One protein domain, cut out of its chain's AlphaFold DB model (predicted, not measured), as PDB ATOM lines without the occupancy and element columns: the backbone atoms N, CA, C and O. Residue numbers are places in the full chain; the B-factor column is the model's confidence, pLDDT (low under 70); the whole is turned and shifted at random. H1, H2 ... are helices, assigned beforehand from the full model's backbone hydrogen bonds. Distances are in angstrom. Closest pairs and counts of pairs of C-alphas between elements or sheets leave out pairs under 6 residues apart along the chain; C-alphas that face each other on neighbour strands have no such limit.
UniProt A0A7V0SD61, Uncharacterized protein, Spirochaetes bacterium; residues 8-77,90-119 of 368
ATOM      1  N   ILE A   8     210.637 128.757 170.407       89.31
ATOM      2  CA  ILE A   8     210.459 127.471 171.055       89.31
ATOM      3  C   ILE A   8     211.854 126.882 171.296       89.31
ATOM      4  O   ILE A   8     212.560 126.516 170.354       89.31
ATOM      5  N   THR A   9     212.264 126.805 172.562       90.31
ATOM      6  CA  THR A   9     213.531 126.170 172.952       90.31
ATOM      7  C   THR A   9     213.387 124.644 173.040       90.31
ATOM      8  O   THR A   9     212.265 124.140 173.181       90.31
ATOM      9  N   PRO A  10     214.497 123.880 173.008       88.50
ATOM     10  CA  PRO A  10     214.458 122.435 173.248       88.50
ATOM     11  C   PRO A  10     213.774 122.060 174.574       88.50
ATOM     12  O   PRO A  10     212.989 121.114 174.630       88.50
ATOM     13  N   GLU A  11     213.990 122.838 175.638       89.44
ATOM     14  CA  GLU A  11     213.362 122.629 176.947       89.44
ATOM     15  C   GLU A  11     211.852 122.890 176.899       89.44
ATOM     16  O   GLU A  11     211.075 122.177 177.538       89.44
ATOM     17  N   ALA A  12     211.419 123.885 176.116       90.56
ATOM     18  CA  ALA A  12     210.006 124.157 175.896       90.56
ATOM     19  C   ALA A  12     209.320 122.996 175.154       90.56
ATOM     20  O   ALA A  12     208.231 122.586 175.562       90.56
ATOM     21  N   LEU A  13     209.967 122.409 174.136       90.94
ATOM     22  CA  LEU A  13     209.473 121.204 173.447       90.94
ATOM     23  C   LEU A  13     209.410 119.986 174.377       90.94
ATOM     24  O   LEU A  13     208.405 119.269 174.395       90.94
ATOM     25  N   ALA A  14     210.442 119.760 175.192       89.88
ATOM     26  CA  ALA A  14     210.460 118.670 176.167       89.88
ATOM     27  C   ALA A  14     209.350 118.833 177.226       89.88
ATOM     28  O   ALA A  14     208.625 117.892 177.546       89.88
ATOM     29  N   SER A  15     209.144 120.052 177.732       91.31
ATOM     30  CA  SER A  15     208.058 120.367 178.669       91.31
ATOM     31  C   SER A  15     206.672 120.210 178.030       91.31
ATOM     32  O   SER A  15     205.735 119.683 178.642       91.31
ATOM     33  N   PHE A  16     206.531 120.630 176.770       93.75
ATOM     34  CA  PHE A  16     205.314 120.452 175.988       93.75
ATOM     35  C   PHE A  16     204.964 118.968 175.815       93.75
ATOM     36  O   PHE A  16     203.852 118.561 176.164       93.75
ATOM     37  N   THR A  17     205.912 118.149 175.354       93.31
ATOM     38  CA  THR A  17     205.708 116.705 175.147       93.31
ATOM     39  C   THR A  17     205.391 115.983 176.454       93.31
ATOM     40  O   THR A  17     204.446 115.193 176.495       93.31
ATOM     41  N   ALA A  18     206.072 116.325 177.553       90.25
ATOM     42  CA  ALA A  18     205.779 115.791 178.883       90.25
ATOM     43  C   ALA A  18     204.339 116.070 179.334       90.25
ATOM     44  O   ALA A  18     203.662 115.193 179.870       90.25
ATOM     45  N   CYS A  19     203.843 117.282 179.079       90.88
ATOM     46  CA  CYS A  19     202.466 117.658 179.390       90.88
ATOM     47  C   CYS A  19     201.437 116.910 178.525       90.88
ATOM     48  O   CYS A  19     200.310 116.677 178.966       90.88
ATOM     49  N   CYS A  20     201.798 116.566 177.288       93.12
ATOM     50  CA  CYS A  20     200.889 115.908 176.358       93.12
ATOM     51  C   CYS A  20     200.860 114.387 176.544       93.12
ATOM     52  O   CYS A  20     199.806 113.788 176.366       93.12
ATOM     53  N   HIS A  21     201.973 113.768 176.948       88.75
ATOM     54  CA  HIS A  21     202.180 112.314 176.897       88.75
ATOM     55  C   HIS A  21     201.076 111.477 177.558       88.75
ATOM     56  O   HIS A  21     200.525 110.571 176.930       88.75
ATOM     57  N   GLY A  22     200.736 111.789 178.813       84.62
ATOM     58  CA  GLY A  22     199.723 111.043 179.563       84.62
ATOM     59  C   GLY A  22     198.314 111.231 179.000       84.62
ATOM     60  O   GLY A  22     197.601 110.253 178.796       84.62
ATOM     61  N   GLY A  23     197.945 112.482 178.704       88.94
ATOM     62  CA  GLY A  23     196.628 112.818 178.164       88.94
ATOM     63  C   GLY A  23     196.420 112.306 176.742       88.94
ATOM     64  O   GLY A  23     195.343 111.835 176.415       88.94
ATOM     65  N   PHE A  24     197.455 112.301 175.902       93.19
ATOM     66  CA  PHE A  24     197.361 111.812 174.526       93.19
ATOM     67  C   PHE A  24     196.906 110.347 174.471       93.19
ATOM     68  O   PHE A  24     195.988 110.000 173.738       93.19
ATOM     69  N   ARG A  25     197.491 109.493 175.316       88.31
ATOM     70  CA  ARG A  25     197.223 108.045 175.333       88.31
ATOM     71  C   ARG A  25     195.984 107.644 176.129       88.31
ATOM     72  O   ARG A  25     195.590 106.485 176.066       88.31
ATOM     73  N   SER A  26     195.410 108.553 176.915       90.81
ATOM     74  CA  SER A  26     194.236 108.257 177.742       90.81
ATOM     75  C   SER A  26     192.912 108.374 176.988       90.81
ATOM     76  O   SER A  26     191.868 108.160 177.595       90.81
ATOM     77  N   HIS A  27     192.930 108.767 175.712       91.56
ATOM     78  CA  HIS A  27     191.721 108.911 174.907       91.56
ATOM     79  C   HIS A  27     191.356 107.600 174.205       91.56
ATOM     80  O   HIS A  27     192.219 106.911 173.667       91.56
ATOM     81  N   ASP A  28     190.056 107.312 174.142       88.62
ATOM     82  CA  ASP A  28     189.517 106.056 173.597       88.62
ATOM     83  C   ASP A  28     189.638 105.931 172.066       88.62
ATOM     84  O   ASP A  28     189.432 104.856 171.506       88.62
ATOM     85  N   SER A  29     189.966 107.021 171.364       92.12
ATOM     86  CA  SER A  29     190.191 107.012 169.915       92.12
ATOM     87  C   SER A  29     191.392 107.864 169.518       92.12
ATOM     88  O   SER A  29     191.673 108.899 170.129       92.12
ATOM     89  N   LYS A  30     192.063 107.466 168.430       94.00
ATOM     90  CA  LYS A  30     193.201 108.200 167.856       94.00
ATOM     91  C   LYS A  30     192.823 109.621 167.433       94.00
ATOM     92  O   LYS A  30     193.578 110.553 167.681       94.00
ATOM     93  N   SER A  31     191.625 109.808 166.873       92.12
ATOM     94  CA  SER A  31     191.114 111.142 166.533       92.12
ATOM     95  C   SER A  31     190.958 112.025 167.775       92.12
ATOM     96  O   SER A  31     191.381 113.177 167.758       92.12
ATOM     97  N   ALA A  32     190.416 111.493 168.877       92.25
ATOM     98  CA  ALA A  32     190.307 112.248 170.125       92.25
ATOM     99  C   ALA A  32     191.688 112.587 170.720       92.25
ATOM    100  O   ALA A  32     191.893 113.710 171.175       92.25
ATOM    101  N   ALA A  33     192.652 111.666 170.645       96.06
ATOM    102  CA  ALA A  33     194.032 111.918 171.056       96.06
ATOM    103  C   ALA A  33     194.698 113.040 170.236       96.06
ATOM    104  O   ALA A  33     195.347 113.923 170.800       96.06
ATOM    105  N   LEU A  34     194.506 113.047 168.912       96.44
ATOM    106  CA  LEU A  34     195.017 114.099 168.029       96.44
ATOM    107  C   LEU A  34     194.332 115.451 168.268       96.44
ATOM    108  O   LEU A  34     195.017 116.469 168.272       96.44
ATOM    109  N   LYS A  35     193.020 115.479 168.543       94.25
ATOM    110  CA  LYS A  35     192.318 116.708 168.958       94.25
ATOM    111  C   LYS A  35     192.880 117.262 170.262       94.25
ATOM    112  O   LYS A  35     193.188 118.447 170.335       94.25
ATOM    113  N   TYR A  36     193.103 116.398 171.251       95.56
ATOM    114  CA  TYR A  36     193.771 116.783 172.491       95.56
ATOM    115  C   TYR A  36     195.164 117.372 172.225       95.56
ATOM    116  O   TYR A  36     195.521 118.404 172.795       95.56
ATOM    117  N   LEU A  37     195.952 116.743 171.345       96.50
ATOM    118  CA  LEU A  37     197.267 117.259 170.971       96.50
ATOM    119  C   LEU A  37     197.149 118.636 170.306       96.50
ATOM    120  O   LEU A  37     197.843 119.553 170.731       96.50
ATOM    121  N   ALA A  38     196.241 118.805 169.342       95.19
ATOM    122  CA  ALA A  38     195.981 120.076 168.668       95.19
ATOM    123  C   ALA A  38     195.607 121.194 169.657       95.19
ATOM    124  O   ALA A  38     196.203 122.268 169.629       95.19
ATOM    125  N   GLU A  39     194.692 120.929 170.594       94.38
ATOM    126  CA  GLU A  39     194.298 121.889 171.634       94.38
ATOM    127  C   GLU A  39     195.486 122.313 172.509       94.38
ATOM    128  O   GLU A  39     195.669 123.499 172.801       94.38
ATOM    129  N   LYS A  40     196.328 121.356 172.922       95.38
ATOM    130  CA  LYS A  40     197.538 121.656 173.701       95.38
ATOM    131  C   LYS A  40     198.559 122.436 172.889       95.38
ATOM    132  O   LYS A  40     199.190 123.337 173.446       95.38
ATOM    133  N   THR A  41     198.717 122.107 171.611       94.94
ATOM    134  CA  THR A  41     199.599 122.811 170.681       94.94
ATOM    135  C   THR A  41     199.166 124.264 170.537       94.94
ATOM    136  O   THR A  41     199.964 125.146 170.843       94.94
ATOM    137  N   THR A  42     197.900 124.535 170.203       92.81
ATOM    138  CA  THR A  42     197.366 125.904 170.115       92.81
ATOM    139  C   THR A  42     197.576 126.668 171.422       92.81
ATOM    140  O   THR A  42     198.081 127.787 171.409       92.81
ATOM    141  N   ALA A  43     197.268 126.050 172.567       91.50
ATOM    142  CA  ALA A  43     197.364 126.715 173.865       91.50
ATOM    143  C   ALA A  43     198.803 127.061 174.296       91.50
ATOM    144  O   ALA A  43     198.993 128.013 175.052       91.50
ATOM    145  N   LYS A  44     199.809 126.278 173.880       90.94
ATOM    146  CA  LYS A  44     201.199 126.432 174.353       90.94
ATOM    147  C   LYS A  44     202.175 126.964 173.309       90.94
ATOM    148  O   LYS A  44     203.134 127.631 173.683       90.94
ATOM    149  N   LEU A  45     201.968 126.635 172.038       90.56
ATOM    150  CA  LEU A  45     202.884 126.917 170.926       90.56
ATOM    151  C   LEU A  45     202.248 127.840 169.862       90.56
ATOM    152  O   LEU A  45     202.961 128.463 169.068       90.56
ATOM    153  N   GLY A  46     200.917 127.978 169.879       88.00
ATOM    154  CA  GLY A  46     200.143 128.824 168.970       88.00
ATOM    155  C   GLY A  46     199.603 128.081 167.745       88.00
ATOM    156  O   GLY A  46     199.714 126.865 167.635       88.00
ATOM    157  N   ASP A  47     198.995 128.842 166.830       82.19
ATOM    158  CA  ASP A  47     198.128 128.309 165.766       82.19
ATOM    159  C   ASP A  47     198.781 128.057 164.407       82.19
ATOM    160  O   ASP A  47     198.174 127.373 163.586       82.19
ATOM    161  N   PHE A  48     199.970 128.617 164.187       82.00
ATOM    162  CA  PHE A  48     200.746 128.500 162.952       82.00
ATOM    163  C   PHE A  48     202.165 128.124 163.333       82.00
ATOM    164  O   PHE A  48     202.870 128.945 163.934       82.00
ATOM    165  N   LEU A  49     202.573 126.889 163.077       86.12
ATOM    166  CA  LEU A  49     203.887 126.406 163.467       86.12
ATOM    167  C   LEU A  49     204.780 126.241 162.240       86.12
ATOM    168  O   LEU A  49     204.372 125.747 161.202       86.12
ATOM    169  N   HIS A  50     206.028 126.679 162.363       85.38
ATOM    170  CA  HIS A  50     207.034 126.535 161.317       85.38
ATOM    171  C   HIS A  50     208.421 126.427 161.950       85.38
ATOM    172  O   HIS A  50     208.630 126.884 163.079       85.38
ATOM    173  N   ALA A  51     209.382 125.866 161.209       85.31
ATOM    174  CA  ALA A  51     210.761 125.660 161.663       85.31
ATOM    175  C   ALA A  51     211.392 126.932 162.254       85.31
ATOM    176  O   ALA A  51     212.080 126.875 163.266       85.31
ATOM    177  N   ALA A  52     211.072 128.099 161.692       83.69
ATOM    178  CA  ALA A  52     211.609 129.382 162.148       83.69
ATOM    179  C   ALA A  52     211.138 129.828 163.549       83.69
ATOM    180  O   ALA A  52     211.651 130.802 164.094       83.69
ATOM    181  N   LYS A  53     210.175 129.121 164.160       86.75
ATOM    182  CA  LYS A  53     209.848 129.292 165.581       86.75
ATOM    183  C   LYS A  53     210.844 128.597 166.505       86.75
ATOM    184  O   LYS A  53     210.807 128.864 167.697       86.75
ATOM    185  N   LEU A  54     211.708 127.715 166.009       88.31
ATOM    186  CA  LEU A  54     212.660 126.965 166.828       88.31
ATOM    187  C   LEU A  54     213.899 127.801 167.145       88.31
ATOM    188  O   LEU A  54     214.550 128.334 166.251       88.31
ATOM    189  N   ALA A  55     214.271 127.857 168.426       85.62
ATOM    190  CA  ALA A  55     215.493 128.528 168.872       85.62
ATOM    191  C   ALA A  55     216.762 127.840 168.343       85.62
ATOM    192  O   ALA A  55     217.762 128.503 168.081       85.62
ATOM    193  N   ARG A  56     216.715 126.508 168.209       84.12
ATOM    194  CA  ARG A  56     217.777 125.638 167.682       84.12
ATOM    195  C   ARG A  56     217.133 124.470 166.899       84.12
ATOM    196  O   ARG A  56     216.874 123.436 167.503       84.12
ATOM    197  N   PRO A  57     216.779 124.657 165.616       87.12
ATOM    198  CA  PRO A  57     216.243 123.662 164.716       87.12
ATOM    199  C   PRO A  57     217.319 122.631 164.399       87.12
ATOM    200  O   PRO A  57     218.359 122.918 163.807       87.12
ATOM    201  N   ASP A  58     217.012 121.407 164.780       89.94
ATOM    202  CA  ASP A  58     217.610 120.199 164.242       89.94
ATOM    203  C   ASP A  58     216.559 119.451 163.407       89.94
ATOM    204  O   ASP A  58     215.372 119.791 163.424       89.94
ATOM    205  N   ASP A  59     216.981 118.420 162.672       90.19
ATOM    206  CA  ASP A  59     216.083 117.683 161.775       90.19
ATOM    207  C   ASP A  59     214.868 117.092 162.534       90.19
ATOM    208  O   ASP A  59     213.768 117.003 161.990       90.19
ATOM    209  N   VAL A  60     215.032 116.729 163.813       94.19
ATOM    210  CA  VAL A  60     213.997 116.079 164.638       94.19
ATOM    211  C   VAL A  60     212.962 117.087 165.130       94.19
ATOM    212  O   VAL A  60     211.762 116.858 165.003       94.19
ATOM    213  N   SER A  61     213.411 118.209 165.684       93.81
ATOM    214  CA  SER A  61     212.560 119.296 166.171       93.81
ATOM    215  C   SER A  61     211.809 119.978 165.033       93.81
ATOM    216  O   SER A  61     210.625 120.271 165.195       93.81
ATOM    217  N   VAL A  62     212.443 120.162 163.870       92.44
ATOM    218  CA  VAL A  62     211.774 120.665 162.661       92.44
ATOM    219  C   VAL A  62     210.649 119.726 162.245       92.44
ATOM    220  O   VAL A  62     209.510 120.170 162.121       92.44
ATOM    221  N   LYS A  63     210.930 118.426 162.100       94.44
ATOM    222  CA  LYS A  63     209.915 117.444 161.695       94.44
ATOM    223  C   LYS A  63     208.787 117.306 162.712       94.44
ATOM    224  O   LYS A  63     207.629 117.169 162.322       94.44
ATOM    225  N   PHE A  64     209.089 117.425 164.005       96.25
ATOM    226  CA  PHE A  64     208.054 117.437 165.031       96.25
ATOM    227  C   PHE A  64     207.162 118.680 164.937       96.25
ATOM    228  O   PHE A  64     205.944 118.565 165.032       96.25
ATOM    229  N   ILE A  65     207.741 119.862 164.712       94.75
ATOM    230  CA  ILE A  65     206.978 121.097 164.506       94.75
ATOM    231  C   ILE A  65     206.098 121.013 163.253       94.75
ATOM    232  O   ILE A  65     204.921 121.357 163.333       94.75
ATOM    233  N   GLU A  66     206.632 120.516 162.135       93.38
ATOM    234  CA  GLU A  66     205.866 120.282 160.901       93.38
ATOM    235  C   GLU A  66     204.704 119.300 161.145       93.38
ATOM    236  O   GLU A  66     203.586 119.539 160.698       93.38
ATOM    237  N   LEU A  67     204.932 118.229 161.916       96.38
ATOM    238  CA  LEU A  67     203.879 117.290 162.302       96.38
ATOM    239  C   LEU A  67     202.799 117.955 163.164       96.38
ATOM    240  O   LEU A  67     201.614 117.705 162.958       96.38
ATOM    241  N   LEU A  68     203.178 118.779 164.144       96.44
ATOM    242  CA  LEU A  68     202.206 119.483 164.983       96.44
ATOM    243  C   LEU A  68     201.363 120.465 164.162       96.44
ATOM    244  O   LEU A  68     200.160 120.548 164.401       96.44
ATOM    245  N   ASP A  69     201.962 121.161 163.194       94.00
ATOM    246  CA  ASP A  69     201.236 122.028 162.259       94.00
ATOM    247  C   ASP A  69     200.245 121.226 161.404       94.00
ATOM    248  O   ASP A  69     199.066 121.571 161.316       94.00
ATOM    249  N   GLN A  70     200.681 120.075 160.880       93.88
ATOM    250  CA  GLN A  70     199.821 119.155 160.139       93.88
ATOM    251  C   GLN A  70     198.649 118.657 161.003       93.88
ATOM    252  O   GLN A  70     197.504 118.653 160.558       93.88
ATOM    253  N   VAL A  71     198.896 118.298 162.267       95.00
ATOM    254  CA  VAL A  71     197.840 117.914 163.217       95.00
ATOM    255  C   VAL A  71     196.873 119.074 163.472       95.00
ATOM    256  O   VAL A  71     195.663 118.854 163.484       95.00
ATOM    257  N   LEU A  72     197.364 120.304 163.653       93.25
ATOM    258  CA  LEU A  72     196.505 121.481 163.816       93.25
ATOM    259  C   LEU A  72     195.600 121.681 162.598       93.25
ATOM    260  O   LEU A  72     194.395 121.867 162.770       93.25
ATOM    261  N   PHE A  73     196.163 121.626 161.393       91.25
ATOM    262  CA  PHE A  73     195.421 121.778 160.144       91.25
ATOM    263  C   PHE A  73     194.309 120.727 160.020       91.25
ATOM    264  O   PHE A  73     193.132 121.068 159.875       91.25
ATOM    265  N   GLU A  74     194.660 119.453 160.197       90.88
ATOM    266  CA  GLU A  74     193.740 118.322 160.051       90.88
ATOM    267  C   GLU A  74     192.651 118.267 161.138       90.88
ATOM    268  O   GLU A  74     191.580 117.682 160.928       90.88
ATOM    269  N   MET A  75     192.912 118.837 162.323       89.50
ATOM    270  CA  MET A  75     191.931 118.910 163.414       89.50
ATOM    271  C   MET A  75     191.052 120.167 163.355       89.50
ATOM    272  O   MET A  75     189.928 120.120 163.857       89.50
ATOM    273  N   LYS A  76     191.535 121.273 162.765       82.50
ATOM    274  CA  LYS A  76     190.774 122.527 162.598       82.50
ATOM    275  C   LYS A  76     189.814 122.499 161.413       82.50
ATOM    276  O   LYS A  76     188.812 123.207 161.455       82.50
ATOM    277  N   GLY A  77     190.114 121.729 160.367       66.56
ATOM    278  CA  GLY A  77     189.242 121.624 159.199       66.56
ATOM    279  C   GLY A  77     187.820 121.207 159.590       66.56
ATOM    280  O   GLY A  77     187.626 120.171 160.231       66.56
ATOM    281  N   ILE A  90     194.902 108.755 157.403       90.62
ATOM    282  CA  ILE A  90     195.567 110.005 157.807       90.62
ATOM    283  C   ILE A  90     195.626 110.100 159.336       90.62
ATOM    284  O   ILE A  90     196.661 110.436 159.905       90.62
ATOM    285  N   ILE A  91     194.528 109.769 160.021       92.75
ATOM    286  CA  ILE A  91     194.473 109.771 161.488       92.75
ATOM    287  C   ILE A  91     195.435 108.742 162.080       92.75
ATOM    288  O   ILE A  91     196.110 109.034 163.068       92.75
ATOM    289  N   ASP A  92     195.509 107.557 161.483       92.12
ATOM    290  CA  ASP A  92     196.413 106.497 161.909       92.12
ATOM    291  C   ASP A  92     197.885 106.891 161.743       92.12
ATOM    292  O   ASP A  92     198.659 106.690 162.685       92.12
ATOM    293  N   ASP A  93     198.249 107.491 160.605       93.56
ATOM    294  CA  ASP A  93     199.601 107.994 160.333       93.56
ATOM    295  C   ASP A  93     200.004 109.089 161.327       93.56
ATOM    296  O   ASP A  93     200.990 108.950 162.056       93.56
ATOM    297  N   LEU A  94     199.192 110.145 161.442       95.62
ATOM    298  CA  LEU A  94     199.471 111.268 162.338       95.62
ATOM    299  C   LEU A  94     199.572 110.829 163.795       95.62
ATOM    300  O   LEU A  94     200.441 111.305 164.527       95.62
ATOM    301  N   TYR A  95     198.701 109.915 164.227       95.56
ATOM    302  CA  TYR A  95     198.753 109.370 165.577       95.56
ATOM    303  C   TYR A  95     200.053 108.592 165.810       95.56
ATOM    304  O   TYR A  95     200.710 108.809 166.829       95.56
ATOM    305  N   GLY A  96     200.439 107.714 164.875       93.69
ATOM    306  CA  GLY A  96     201.669 106.927 164.974       93.69
ATOM    307  C   GLY A  96     202.912 107.813 165.055       93.69
ATOM    308  O   GLY A  96     203.740 107.647 165.953       93.69
ATOM    309  N   ARG A  97     202.995 108.823 164.184       95.62
ATOM    310  CA  ARG A  97     204.085 109.810 164.162       95.62
ATOM    311  C   ARG A  97     204.114 110.670 165.425       95.62
ATOM    312  O   ARG A  97     205.178 110.889 166.003       95.62
ATOM    313  N   ALA A  98     202.956 111.096 165.932       95.94
ATOM    314  CA  ALA A  98     202.884 111.846 167.185       95.94
ATOM    315  C   ALA A  98     203.352 111.000 168.376       95.94
ATOM    316  O   ALA A  98     204.078 111.493 169.241       95.94
ATOM    317  N   GLU A  99     202.993 109.714 168.411       93.81
ATOM    318  CA  GLU A  99     203.445 108.792 169.452       93.81
ATOM    319  C   GLU A  99     204.974 108.645 169.461       93.81
ATOM    320  O   GLU A  99     205.568 108.642 170.543       93.81
ATOM    321  N   ILE A 100     205.609 108.589 168.282       94.62
ATOM    322  CA  ILE A 100     207.072 108.547 168.125       94.62
ATOM    323  C   ILE A 100     207.727 109.730 168.845       94.62
ATOM    324  O   ILE A 100     208.545 109.521 169.744       94.62
ATOM    325  N   TYR A 101     207.342 110.960 168.501       95.31
ATOM    326  CA  TYR A 101     207.956 112.160 169.074       95.31
ATOM    327  C   TYR A 101     207.624 112.361 170.551       95.31
ATOM    328  O   TYR A 101     208.499 112.744 171.329       95.31
ATOM    329  N   LEU A 102     206.383 112.083 170.963       93.94
ATOM    330  CA  LEU A 102     205.992 112.185 172.369       93.94
ATOM    331  C   LEU A 102     206.784 111.205 173.239       93.94
ATOM    332  O   LEU A 102     207.194 111.573 174.338       93.94
ATOM    333  N   ASP A 103     207.017 109.976 172.772       92.50
ATOM    334  CA  ASP A 103     207.872 109.029 173.487       92.50
ATOM    335  C   ASP A 103     209.336 109.461 173.461       92.50
ATOM    336  O   ASP A 103     209.979 109.426 174.506       92.50
ATOM    337  N   PHE A 104     209.852 109.896 172.311       92.88
ATOM    338  CA  PHE A 104     211.248 110.297 172.170       92.88
ATOM    339  C   PHE A 104     211.617 111.471 173.091       92.88
ATOM    340  O   PHE A 104     212.554 111.358 173.879       92.88
ATOM    341  N   PHE A 105     210.853 112.569 173.057       89.38
ATOM    342  CA  PHE A 105     211.158 113.768 173.846       89.38
ATOM    343  C   PHE A 105     210.850 113.623 175.344       89.38
ATOM    344  O   PHE A 105     211.503 114.275 176.159       89.38
ATOM    345  N   HIS A 106     209.868 112.797 175.736       84.44
ATOM    346  CA  HIS A 106     209.476 112.665 177.146       84.44
ATOM    347  C   HIS A 106     210.098 111.455 177.863       84.44
ATOM    348  O   HIS A 106     210.401 111.548 179.054       84.44
ATOM    349  N   ARG A 107     210.234 110.303 177.191       82.19
ATOM    350  CA  ARG A 107     210.708 109.033 177.779       82.19
ATOM    351  C   ARG A 107     211.530 108.223 176.768       82.19
ATOM    352  O   ARG A 107     211.009 107.242 176.219       82.19
ATOM    353  N   PRO A 108     212.813 108.563 176.562       84.31
ATOM    354  CA  PRO A 108     213.681 107.874 175.605       84.31
ATOM    355  C   PRO A 108     213.692 106.344 175.765       84.31
ATOM    356  O   PRO A 108     213.666 105.607 174.781       84.31
ATOM    357  N   GLU A 109     213.610 105.818 176.990       86.88
ATOM    358  CA  GLU A 109     213.572 104.370 177.252       86.88
ATOM    359  C   GLU A 109     212.304 103.704 176.705       86.88
ATOM    360  O   GLU A 109     212.284 102.508 176.396       86.88
ATOM    361  N   LYS A 110     211.203 104.455 176.627       84.88
ATOM    362  CA  LYS A 110     209.958 103.979 176.029       84.88
ATOM    363  C   LYS A 110     210.056 103.975 174.508       84.88
ATOM    364  O   LYS A 110     209.698 102.959 173.920       84.88
ATOM    365  N   TYR A 111     210.616 105.030 173.915       91.50
ATOM    366  CA  TYR A 111     210.933 105.072 172.487       91.50
ATOM    367  C   TYR A 111     211.789 103.862 172.079       91.50
ATOM    368  O   TYR A 111     211.386 103.086 171.217       91.50
ATOM    369  N   HIS A 112     212.894 103.605 172.787       90.75
ATOM    370  CA  HIS A 112     213.786 102.476 172.502       90.75
ATOM    371  C   HIS A 112     213.101 101.104 172.596       90.75
ATOM    372  O   HIS A 112     213.388 100.204 171.804       90.75
ATOM    373  N   ARG A 113     212.185 100.916 173.555       88.00
ATOM    374  CA  ARG A 113     211.398  99.675 173.656       88.00
ATOM    375  C   ARG A 113     210.392  99.542 172.519       88.00
ATOM    376  O   ARG A 113     210.279  98.456 171.959       88.00
ATOM    377  N   GLY A 114     209.684 100.624 172.193       85.12
ATOM    378  CA  GLY A 114     208.689 100.647 171.124       85.12
ATOM    379  C   GLY A 114     209.307 100.377 169.755       85.12
ATOM    380  O   GLY A 114     208.779  99.557 169.006       85.12
ATOM    381  N   LEU A 115     210.470 100.972 169.480       89.06
ATOM    382  CA  LEU A 115     211.194 100.845 168.214       89.06
ATOM    383  C   LEU A 115     211.516  99.386 167.848       89.06
ATOM    384  O   LEU A 115     211.424  99.009 166.690       89.06
ATOM    385  N   ARG A 116     211.820  98.532 168.835       81.62
ATOM    386  CA  ARG A 116     212.090  97.094 168.617       81.62
ATOM    387  C   ARG A 116     210.851  96.266 168.270       81.62
ATOM    388  O   ARG A 116     210.981  95.089 167.952       81.62
ATOM    389  N   SER A 117     209.661  96.838 168.424       83.56
ATOM    390  CA  SER A 117     208.377  96.139 168.305       83.56
ATOM    391  C   SER A 117     207.505  96.633 167.149       83.56
ATOM    392  O   SER A 117     206.377  96.167 167.008       83.56
ATOM    393  N   ARG A 118     208.007  97.566 166.329       86.31
ATOM    394  CA  ARG A 118     207.292  98.139 165.182       86.31
ATOM    395  C   ARG A 118     208.190  98.224 163.948       86.31
ATOM    396  O   ARG A 118     209.407  98.181 164.079       86.31
ATOM    397  N   LEU A 119     207.567  98.396 162.783       88.19
ATOM    398  CA  LEU A 119     208.258  98.815 161.561       88.19
ATOM    399  C   LEU A 119     208.752 100.257 161.705       88.19
ATOM    400  O   LEU A 119     208.096 101.069 162.369       88.19
TER     401      LEU A 119
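Overview. This is residues 8 to 77 and 90 to 119 of the 368 residues of an uncharacterized protein of Spirochaetes bacterium (UniProt A0A7V0SD61). Four helices pack crosswise into a compact body: the hairpin of H1 and H2 makes one layer, H3 and H4 cross it as the other, and short H5 folds back on the end of H4. The printed part has 100 residues with five named helices, H1 to H5 in chain order, and is all helix. The radius of gyration of the C-alphas is 12.7 A; the spans are 34 by 29 by 22 A.

Along the chain. Find C-alpha 10 at (214.458, 122.435, 173.248); H1 runs from there to residue 25, 22.5 A, with a kink of 30 degrees near residue 19. H2 is residues 30 to 45, H3 59 to 76, 25.8 A, and H4 90 to 106. H5, residues 108 to 115, ends at (211.194, 100.845, 168.214).

Arrangement. Start at H4, the hub; its residues 101 to 106 touch H1, closest at C-alphas 18 and 106, 5.1 A. H2 touches H3, closest at C-alphas 38 and 72, 5.1 A. O i to N i+4 pairs are within hydrogen-bond range throughout H2 to H5, and in 9 of 12 in H1.

Size, cuts and confidence. Residues 78 to 89 are cut out, leaving 13.3 A between C-alphas 77 and 90. The link of residues 46 to 58 is long. Residue 77 has pLDDT under 70.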